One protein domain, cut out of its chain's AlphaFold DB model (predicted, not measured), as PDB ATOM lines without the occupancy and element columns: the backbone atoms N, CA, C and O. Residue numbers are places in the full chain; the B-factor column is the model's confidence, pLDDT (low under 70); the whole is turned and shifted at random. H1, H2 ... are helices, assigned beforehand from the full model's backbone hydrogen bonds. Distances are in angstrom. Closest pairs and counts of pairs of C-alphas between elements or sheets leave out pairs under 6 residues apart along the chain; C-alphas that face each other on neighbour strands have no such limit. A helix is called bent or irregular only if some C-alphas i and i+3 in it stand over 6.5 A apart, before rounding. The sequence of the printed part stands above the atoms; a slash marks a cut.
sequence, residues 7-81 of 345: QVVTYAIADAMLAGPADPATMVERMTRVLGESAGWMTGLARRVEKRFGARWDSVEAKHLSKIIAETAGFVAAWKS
ATOM      1  N   GLN A   7     219.500 186.258 155.323       93.38
ATOM      2  CA  GLN A   7     219.475 184.871 155.750       93.38
ATOM      3  C   GLN A   7     218.100 184.487 156.308       93.38
ATOM      4  O   GLN A   7     217.530 183.496 155.874       93.38
ATOM      5  N   VAL A   8     217.527 185.287 157.210       93.19
ATOM      6  CA  VAL A   8     216.219 184.984 157.812       93.19
ATOM      7  C   VAL A   8     215.119 184.904 156.747       93.19
ATOM      8  O   VAL A   8     214.341 183.955 156.748       93.19
ATOM      9  N   VAL A   9     215.086 185.840 155.793       94.94
ATOM     10  CA  VAL A   9     214.063 185.847 154.729       94.94
ATOM     11  C   VAL A   9     214.226 184.673 153.767       94.94
ATOM     12  O   VAL A   9     213.250 184.000 153.447       94.94
ATOM     13  N   THR A  10     215.450 184.373 153.338       96.38
ATOM     14  CA  THR A  10     215.699 183.253 152.414       96.38
ATOM     15  C   THR A  10     215.437 181.891 153.056       96.38
ATOM     16  O   THR A  10     214.934 181.000 152.375       96.38
ATOM     17  N   TYR A  11     215.699 181.725 154.358       95.44
ATOM     18  CA  TYR A  11     215.289 180.526 155.099       95.44
ATOM     19  C   TYR A  11     213.770 180.422 155.238       95.44
ATOM     20  O   TYR A  11     213.226 179.357 154.975       95.44
ATOM     21  N   ALA A  12     213.073 181.514 155.565       95.12
ATOM     22  CA  ALA A  12     211.614 181.491 155.678       95.12
ATOM     23  C   ALA A  12     210.931 181.104 154.355       95.12
ATOM     24  O   ALA A  12     209.990 180.315 154.353       95.12
ATOM     25  N   ILE A  13     211.429 181.609 153.221       96.38
ATOM     26  CA  ILE A  13     210.954 181.206 151.888       96.38
ATOM     27  C   ILE A  13     211.285 179.727 151.635       96.38
ATOM     28  O   ILE A  13     210.418 178.984 151.183       96.38
ATOM     29  N   ALA A  14     212.507 179.278 151.946       96.50
ATOM     30  CA  ALA A  14     212.908 177.882 151.769       96.50
ATOM     31  C   ALA A  14     212.015 176.913 152.563       96.50
ATOM     32  O   ALA A  14     211.542 175.923 152.007       96.50
ATOM     33  N   ASP A  15     211.755 177.214 153.834       94.50
ATOM     34  CA  ASP A  15     210.877 176.419 154.689       94.50
ATOM     35  C   ASP A  15     209.438 176.410 154.165       94.50
ATOM     36  O   ASP A  15     208.820 175.346 154.105       94.50
ATOM     37  N   ALA A  16     208.933 177.554 153.693       95.88
ATOM     38  CA  ALA A  16     207.608 177.647 153.085       95.88
ATOM     39  C   ALA A  16     207.490 176.755 151.847       95.88
ATOM     40  O   ALA A  16     206.518 176.015 151.696       95.88
ATOM     41  N   MET A  17     208.492 176.789 150.965       96.62
ATOM     42  CA  MET A  17     208.526 175.925 149.788       96.62
ATOM     43  C   MET A  17     208.495 174.457 150.213       96.62
ATOM     44  O   MET A  17     207.641 173.716 149.730       96.62
ATOM     45  N   LEU A  18     209.350 174.061 151.161       94.31
ATOM     46  CA  LEU A  18     209.479 172.683 151.643       94.31
ATOM     47  C   LEU A  18     208.285 172.190 152.477       94.31
ATOM     48  O   LEU A  18     208.162 170.986 152.684       94.31
ATOM     49  N   ALA A  19     207.391 173.073 152.927       93.06
ATOM     50  CA  ALA A  19     206.247 172.722 153.769       93.06
ATOM     51  C   ALA A  19     205.127 171.920 153.083       93.06
ATOM     52  O   ALA A  19     204.116 171.618 153.712       93.06
ATOM     53  N   GLY A  20     205.294 171.553 151.815       91.75
ATOM     54  CA  GLY A  20     204.348 170.727 151.071       91.75
ATOM     55  C   GLY A  20     204.999 170.065 149.854       91.75
ATOM     56  O   GLY A  20     206.225 170.098 149.734       91.75
ATOM     57  N   PRO A  21     204.199 169.479 148.947       92.62
ATOM     58  CA  PRO A  21     204.686 168.785 147.755       92.62
ATOM     59  C   PRO A  21     205.533 169.664 146.832       92.62
ATOM     60  O   PRO A  21     205.414 170.894 146.836       92.62
ATOM     61  N   ALA A  22     206.339 169.016 145.987       94.94
ATOM     62  CA  ALA A  22     207.225 169.664 145.023       94.94
ATOM     63  C   ALA A  22     206.506 170.290 143.807       94.94
ATOM     64  O   ALA A  22     207.125 170.469 142.764       94.94
ATOM     65  N   ASP A  23     205.220 170.623 143.920       96.94
ATOM     66  CA  ASP A  23     204.457 171.234 142.834       96.94
ATOM     67  C   ASP A  23     204.717 172.757 142.755       96.94
ATOM     68  O   ASP A  23     204.561 173.451 143.769       96.94
ATOM     69  N   PRO A  24     205.083 173.316 141.581       97.81
ATOM     70  CA  PRO A  24     205.440 174.724 141.464       97.81
ATOM     71  C   PRO A  24     204.332 175.703 141.856       97.81
ATOM     72  O   PRO A  24     204.643 176.745 142.430       97.81
ATOM     73  N   ALA A  25     203.063 175.404 141.560       97.38
ATOM     74  CA  ALA A  25     201.957 176.304 141.881       97.38
ATOM     75  C   ALA A  25     201.767 176.384 143.401       97.38
ATOM     76  O   ALA A  25     201.804 177.473 143.977       97.38
ATOM     77  N   THR A  26     201.719 175.231 144.069       97.00
ATOM     78  CA  THR A  26     201.585 175.189 145.530       97.00
ATOM     79  C   THR A  26     202.821 175.746 146.256       97.00
ATOM     80  O   THR A  26     202.692 176.303 147.347       97.00
ATOM     81  N   MET A  27     204.030 175.654 145.679       97.69
ATOM     82  CA  MET A  27     205.214 176.344 146.221       97.69
ATOM     83  C   MET A  27     205.035 177.864 146.208       97.69
ATOM     84  O   MET A  27     205.378 178.523 147.190       97.69
ATOM     85  N   VAL A  28     204.516 178.421 145.107       98.06
ATOM     86  CA  VAL A  28     204.254 179.863 144.986       98.06
ATOM     87  C   VAL A  28     203.210 180.303 146.000       98.06
ATOM     88  O   VAL A  28     203.461 181.261 146.722       98.06
ATOM     89  N   GLU A  29     202.112 179.563 146.153       97.69
ATOM     90  CA  GLU A  29     201.095 179.845 147.175       97.69
ATOM     91  C   GLU A  29     201.692 179.908 148.589       97.69
ATOM     92  O   GLU A  29     201.413 180.833 149.357       97.69
ATOM     93  N   ARG A  30     202.567 178.953 148.937       97.56
ATOM     94  CA  ARG A  30     203.250 178.929 150.239       97.56
ATOM     95  C   ARG A  30     204.215 180.104 150.410       97.56
ATOM     96  O   ARG A  30     204.230 180.712 151.480       97.56
ATOM     97  N   MET A  31     204.972 180.469 149.370       97.44
ATOM     98  CA  MET A  31     205.825 181.665 149.385       97.44
ATOM     99  C   MET A  31     205.002 182.948 149.551       97.44
ATOM    100  O   MET A  31     205.332 183.770 150.404       97.44
ATOM    101  N   THR A  32     203.906 183.100 148.805       97.38
ATOM    102  CA  THR A  32     202.983 184.239 148.913       97.38
ATOM    103  C   THR A  32     202.372 184.329 150.303       97.38
ATOM    104  O   THR A  32     202.304 185.412 150.869       97.38
ATOM    105  N   ARG A  33     202.008 183.204 150.925       96.44
ATOM    106  CA  ARG A  33     201.502 183.195 152.304       96.44
ATOM    107  C   ARG A  33     202.528 183.702 153.322       96.44
ATOM    108  O   ARG A  33     202.132 184.312 154.311       96.44
ATOM    109  N   VAL A  34     203.817 183.434 153.101       96.00
ATOM    110  CA  VAL A  34     204.919 183.891 153.966       96.00
ATOM    111  C   VAL A  34     205.299 185.346 153.712       96.00
ATOM    112  O   VAL A  34     205.619 186.053 154.669       96.00
ATOM    113  N   LEU A  35     205.251 185.800 152.457       95.25
ATOM    114  CA  LEU A  35     205.663 187.149 152.055       95.25
ATOM    115  C   LEU A  35     204.516 188.173 152.011       95.25
ATOM    116  O   LEU A  35     204.771 189.370 152.016       95.25
ATOM    117  N   GLY A  36     203.265 187.716 152.005       95.00
ATOM    118  CA  GLY A  36     202.054 188.542 151.965       95.00
ATOM    119  C   GLY A  36     201.605 188.931 150.557       95.00
ATOM    120  O   GLY A  36     200.451 189.293 150.368       95.00
ATOM    121  N   GLU A  37     202.485 188.802 149.567       93.06
ATOM    122  CA  GLU A  37     202.225 189.154 148.174       93.06
ATOM    123  C   GLU A  37     202.878 188.155 147.212       93.06
ATOM    124  O   GLU A  37     203.815 187.433 147.566       93.06
ATOM    125  N   SER A  38     202.353 188.080 145.989       92.81
ATOM    126  CA  SER A  38     202.942 187.288 144.908       92.81
ATOM    127  C   SER A  38     203.895 188.150 144.086       92.81
ATOM    128  O   SER A  38     203.598 189.305 143.792       92.81
ATOM    129  N   ALA A  39     205.035 187.585 143.692       93.19
ATOM    130  CA  ALA A  39     206.045 188.273 142.900       93.19
ATOM    131  C   ALA A  39     206.442 187.444 141.674       93.19
ATOM    132  O   ALA A  39     206.609 186.228 141.757       93.19
ATOM    133  N   GLY A  40     206.676 188.103 140.534       92.38
ATOM    134  CA  GLY A  40     206.936 187.424 139.254       92.38
ATOM    135  C   GLY A  40     208.143 186.474 139.254       92.38
ATOM    136  O   GLY A  40     208.181 185.509 138.493       92.38
ATOM    137  N   TRP A  41     209.117 186.686 140.147       95.75
ATOM    138  CA  TRP A  41     210.285 185.808 140.282       95.75
ATOM    139  C   TRP A  41     209.965 184.453 140.934       95.75
ATOM    140  O   TRP A  41     210.700 183.488 140.712       95.75
ATOM    141  N   MET A  42     208.874 184.357 141.700       97.81
ATOM    142  CA  MET A  42     208.504 183.160 142.464       97.81
ATOM    143  C   MET A  42     208.204 181.969 141.553       97.81
ATOM    144  O   MET A  42     208.706 180.874 141.791       97.81
ATOM    145  N   THR A  43     207.456 182.177 140.468       97.38
ATOM    146  CA  THR A  43     207.089 181.108 139.523       97.38
ATOM    147  C   THR A  43     208.314 180.525 138.820       97.38
ATOM    148  O   THR A  43     208.452 179.307 138.689       97.38
ATOM    149  N   GLY A  44     209.239 181.390 138.389       97.19
ATOM    150  CA  GLY A  44     210.487 180.968 137.751       97.19
ATOM    151  C   GLY A  44     211.410 180.214 138.710       97.19
ATOM    152  O   GLY A  44     212.035 179.226 138.318       97.19
ATOM    153  N   LEU A  45     211.464 180.644 139.974       97.94
ATOM    154  CA  LEU A  45     212.165 179.927 141.035       97.94
ATOM    155  C   LEU A  45     211.541 178.547 141.284       97.94
ATOM    156  O   LEU A  45     212.260 177.551 141.251       97.94
ATOM    157  N   ALA A  46     210.223 178.476 141.487       97.94
ATOM    158  CA  ALA A  46     209.517 177.240 141.815       97.94
ATOM    159  C   ALA A  46     209.705 176.161 140.735       97.94
ATOM    160  O   ALA A  46     210.101 175.042 141.050       97.94
ATOM    161  N   ARG A  47     209.557 176.517 139.448       97.75
ATOM    162  CA  ARG A  47     209.817 175.598 138.320       97.75
ATOM    163  C   ARG A  47     211.266 175.113 138.270       97.75
ATOM    164  O   ARG A  47     211.530 173.953 137.972       97.75
ATOM    165  N   ARG A  48     212.230 175.995 138.552       97.50
ATOM    166  CA  ARG A  48     213.656 175.631 138.576       97.50
ATOM    167  C   ARG A  48     213.969 174.665 139.716       97.50
ATOM    168  O   ARG A  48     214.778 173.754 139.542       97.50
ATOM    169  N   VAL A  49     213.358 174.888 140.876       97.50
ATOM    170  CA  VAL A  49     213.524 174.054 142.067       97.50
ATOM    171  C   VAL A  49     212.886 172.684 141.857       97.50
ATOM    172  O   VAL A  49     213.561 171.687 142.097       97.50
ATOM    173  N   GLU A  50     211.656 172.620 141.343       97.81
ATOM    174  CA  GLU A  50     210.984 171.360 140.994       97.81
ATOM    175  C   GLU A  50     211.831 170.545 140.009       97.81
ATOM    176  O   GLU A  50     212.253 169.440 140.346       97.81
ATOM    177  N   LYS A  51     212.248 171.133 138.881       97.19
ATOM    178  CA  LYS A  51     213.076 170.437 137.883       97.19
ATOM    179  C   LYS A  51     214.376 169.867 138.466       97.19
ATOM    180  O   LYS A  51     214.870 168.836 138.017       97.19
ATOM    181  N   ARG A  52     214.978 170.556 139.442       96.50
ATOM    182  CA  ARG A  52     216.268 170.173 140.043       96.50
ATOM    183  C   ARG A  52     216.130 169.187 141.206       96.50
ATOM    184  O   ARG A  52     217.074 168.439 141.481       96.50
ATOM    185  N   PHE A  53     215.019 169.227 141.934       95.75
ATOM    186  CA  PHE A  53     214.888 168.543 143.219       95.75
ATOM    187  C   PHE A  53     213.629 167.696 143.383       95.75
ATOM    188  O   PHE A  53     213.584 166.946 144.354       95.75
ATOM    189  N   GLY A  54     212.657 167.752 142.471       92.38
ATOM    190  CA  GLY A  54     211.367 167.068 142.589       92.38
ATOM    191  C   GLY A  54     211.506 165.579 142.912       92.38
ATOM    192  O   GLY A  54     210.924 165.103 143.879       92.38
ATOM    193  N   ALA A  55     212.406 164.872 142.217       90.69
ATOM    194  CA  ALA A  55     212.669 163.443 142.440       90.69
ATOM    195  C   ALA A  55     213.259 163.091 143.822       90.69
ATOM    196  O   ALA A  55     213.293 161.926 144.205       90.69
ATOM    197  N   ARG A  56     213.772 164.075 144.565       90.19
ATOM    198  CA  ARG A  56     214.410 163.886 145.878       90.19
ATOM    199  C   ARG A  56     213.915 164.894 146.910       90.19
ATOM    200  O   ARG A  56     214.656 165.210 147.843       90.19
ATOM    201  N   TRP A  57     212.701 165.414 146.723       90.69
ATOM    202  CA  TRP A  57     212.154 166.543 147.474       90.69
ATOM    203  C   TRP A  57     212.255 166.357 148.990       90.69
ATOM    204  O   TRP A  57     212.710 167.253 149.702       90.69
ATOM    205  N   ASP A  58     211.985 165.142 149.464       82.31
ATOM    206  CA  ASP A  58     212.027 164.801 150.885       82.31
ATOM    207  C   ASP A  58     213.415 164.968 151.518       82.31
ATOM    208  O   ASP A  58     213.525 165.264 152.708       82.31
ATOM    209  N   SER A  59     214.480 164.854 150.723       82.31
ATOM    210  CA  SER A  59     215.872 164.992 151.168       82.31
ATOM    211  C   SER A  59     216.424 166.419 151.091       82.31
ATOM    212  O   SER A  59     217.549 166.660 151.530       82.31
ATOM    213  N   VAL A  60     215.676 167.374 150.528       89.94
ATOM    214  CA  VAL A  60     216.165 168.745 150.333       89.94
ATOM    215  C   VAL A  60     216.228 169.485 151.667       89.94
ATOM    216  O   VAL A  60     215.243 169.579 152.397       89.94
ATOM    217  N   GLU A  61     217.393 170.054 151.971       88.12
ATOM    218  CA  GLU A  61     217.599 170.883 153.158       88.12
ATOM    219  C   GLU A  61     217.281 172.358 152.878       88.12
ATOM    220  O   GLU A  61     217.715 172.919 151.865       88.12
ATOM    221  N   ALA A  62     216.621 173.025 153.833       91.50
ATOM    222  CA  ALA A  62     216.302 174.453 153.756       91.50
ATOM    223  C   ALA A  62     217.550 175.322 153.532       91.50
ATOM    224  O   ALA A  62     217.508 176.281 152.768       91.50
ATOM    225  N   LYS A  63     218.696 174.934 154.110       92.75
ATOM    226  CA  LYS A  63     219.992 175.605 153.915       92.75
ATOM    227  C   LYS A  63     220.468 175.602 152.461       92.75
ATOM    228  O   LYS A  63     221.137 176.537 152.031       92.75
ATOM    229  N   HIS A  64     220.200 174.534 151.714       94.06
ATOM    230  CA  HIS A  64     220.571 174.473 150.302       94.06
ATOM    231  C   HIS A  64     219.630 175.365 149.493       94.06
ATOM    232  O   HIS A  64     220.082 176.175 148.686       94.06
ATOM    233  N   LEU A  65     218.327 175.264 149.752       95.56
ATOM    234  CA  LEU A  65     217.328 176.042 149.034       95.56
ATOM    235  C   LEU A  65     217.456 177.550 149.311       95.56
ATOM    236  O   LEU A  65     217.336 178.342 148.381       95.56
ATOM    237  N   SER A  66     217.808 177.954 150.536       97.00
ATOM    238  CA  SER A  66     218.027 179.363 150.893       97.00
ATOM    239  C   SER A  66     219.165 180.009 150.102       97.00
ATOM    240  O   SER A  66     219.031 181.158 149.684       97.00
ATOM    241  N   LYS A  67     220.240 179.265 149.799       96.75
ATOM    242  CA  LYS A  67     221.313 179.734 148.900       96.75
ATOM    243  C   LYS A  67     220.799 179.979 147.482       96.75
ATOM    244  O   LYS A  67     221.060 181.028 146.910       96.75
ATOM    245  N   ILE A  68     220.003 179.051 146.948       97.25
ATOM    246  CA  ILE A  68     219.419 179.178 145.602       97.25
ATOM    247  C   ILE A  68     218.480 180.385 145.527       97.25
ATOM    248  O   ILE A  68     218.493 181.120 144.540       97.25
ATOM    249  N   ILE A  69     217.684 180.618 146.572       97.50
ATOM    250  CA  ILE A  69     216.811 181.794 146.664       97.50
ATOM    251  C   ILE A  69     217.659 183.071 146.677       97.50
ATOM    252  O   ILE A  69     217.400 183.971 145.881       97.50
ATOM    253  N   ALA A  70     218.702 183.126 147.513       96.69
ATOM    254  CA  ALA A  70     219.607 184.273 147.606       96.69
ATOM    255  C   ALA A  70     220.298 184.615 146.272       96.69
ATOM    256  O   ALA A  70     220.574 185.782 146.015       96.69
ATOM    257  N   GLU A  71     220.550 183.616 145.424       96.06
ATOM    258  CA  GLU A  71     221.196 183.761 144.110       96.06
ATOM    259  C   GLU A  71     220.198 183.984 142.958       96.06
ATOM    260  O   GLU A  71     220.589 184.247 141.819       96.06
ATOM    261  N   THR A  72     218.892 183.894 143.215       96.94
ATOM    262  CA  THR A  72     217.876 184.045 142.171       96.94
ATOM    263  C   THR A  72     217.781 185.503 141.735       96.94
ATOM    264  O   THR A  72     217.351 186.353 142.507       96.94
ATOM    265  N   ALA A  73     218.116 185.796 140.473       96.06
ATOM    266  CA  ALA A  73     218.192 187.164 139.941       96.06
ATOM    267  C   ALA A  73     216.956 188.028 140.256       96.06
ATOM    268  O   ALA A  73     217.091 189.168 140.694       96.06
ATOM    269  N   GLY A  74     215.751 187.471 140.103       95.19
ATOM    270  CA  GLY A  74     214.512 188.183 140.420       95.19
ATOM    271  C   GLY A  74     214.314 188.457 141.918       95.19
ATOM    272  O   GLY A  74     213.822 189.522 142.279       95.19
ATOM    273  N   PHE A  75     214.768 187.553 142.793       96.12
ATOM    274  CA  PHE A  75     214.790 187.789 144.237       96.12
ATOM    275  C   PHE A  75     215.842 188.843 144.610       96.12
ATOM    276  O   PHE A  75     215.546 189.746 145.385       96.12
ATOM    277  N   VAL A  76     217.043 188.788 144.021       96.50
ATOM    278  CA  VAL A  76     218.107 189.787 144.232       96.50
ATOM    279  C   VAL A  76     217.640 191.187 143.827       96.50
ATOM    280  O   VAL A  76     217.874 192.146 144.563       96.50
ATOM    281  N   ALA A  77     216.958 191.308 142.685       95.38
ATOM    282  CA  ALA A  77     216.373 192.566 142.232       95.38
ATOM    283  C   ALA A  77     215.314 193.082 143.221       95.38
ATOM    284  O   ALA A  77     215.392 194.232 143.649       95.38
ATOM    285  N   ALA A  78     214.385 192.220 143.655       93.94
ATOM    286  CA  ALA A  78     213.376 192.577 144.653       93.94
ATOM    287  C   ALA A  78     214.014 193.008 145.987       93.94
ATOM    288  O   ALA A  78     213.634 194.028 146.557       93.94
ATOM    289  N   TRP A  79     215.039 192.289 146.453       95.00
ATOM    290  CA  TRP A  79     215.745 192.564 147.705       95.00
ATOM    291  C   TRP A  79     216.441 193.931 147.736       95.00
ATOM    292  O   TRP A  79     216.486 194.568 148.787       95.00
ATOM    293  N   LYS A  80     216.980 194.373 146.591       94.00
ATOM    294  CA  LYS A  80     217.637 195.682 146.425       94.00
ATOM    295  C   LYS A  80     216.654 196.833 146.172       94.00
ATOM    296  O   LYS A  80     217.068 197.987 146.206       94.00
ATOM    297  N   SER A  81     215.388 196.533 145.891       91.69
ATOM    298  CA  SER A  81     214.358 197.532 145.596       91.69
ATOM    299  C   SER A  81     213.704 198.099 146.866       91.69
ATOM    300  O   SER A  81     213.925 197.607 147.974       91.69
TER     301      SER A  81
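What this domain is: This is residues 7 to 81 of the 345 residues of the protein "Reverse transcriptase (RNA-dependent DNA polymerase)" of Paraburkholderia terricola (UniProt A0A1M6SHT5). Four helices, H1 to H4, stand in a small ring, mostly crossed rather than side by side and only loosely closed between H3 and H4, with the short H5 at one end. The kinked far part of H3 makes the other end of the long axis. The printed part has 75 residues with five named helices, H1 to H5 along the chain, and no named strand: the class is all helix. It is compact, with a radius of gyration of the C-alphas of 11.0 A, yet elongated, spanning 34 by 21 by 19 A.

How they stand to each other: H1, residues 7 to 18, and H2, residues 24 to 35, form a helical hairpin: they touch, closest at the C-alphas of Met 17 and Met 27, 4.9 A apart, at a steep tilt of 39 degrees, opposite ways. H3, residues 40 to 59, touches H2 with residues 42 to 50 alone, closest at the C-alphas of Pro 24 and Ala 46, 4.8 A. H4, residues 62 to 71, touches H1 at a steep tilt of 64 degrees, closest at the C-alphas of Thr 10 and Ser 66, 4.8 A. H3 and H4 are close but not clearly touching, at a shallow tilt of 29 degrees, opposite ways; their closest C-alphas, Leu 45 and Ile 69, are 7.5 A apart. H5, residues 73 to 80, only just touches H3, with 3 pairs of C-alphas within 8 A; residues 40 to 41 alone of H3 take part, and the closest C-alphas are Trp 41 and Gly 74, 4.9 A. H5 is apart from H1 and H2. Every O i to N i+4 pair is within hydrogen-bond range in H1, H2 and H5, against 11 of 16 in H3 and 5 of 6 in H4.

Where its parts are: H1 begins at C-alpha 7 (219.475, 184.871, 155.750); H1 and H2 are each 16.3 A long. H3, 26.9 A, has a kink of 81 degrees near residue 53 and is irregular, with C-alphas 55 and 58 8.6 A apart. H4 is 14.3 A long, and H5, 10.7 A, ends at C-alpha 80 (217.637, 195.682, 146.425).

The domain as a whole: The C-alphas farthest apart, Ala 55 and Ser 81, are 34.3 A apart. The four links between helices are tight, and the printed part has no cut. Its mean pLDDT is 94.9, and no printed residue is under 70.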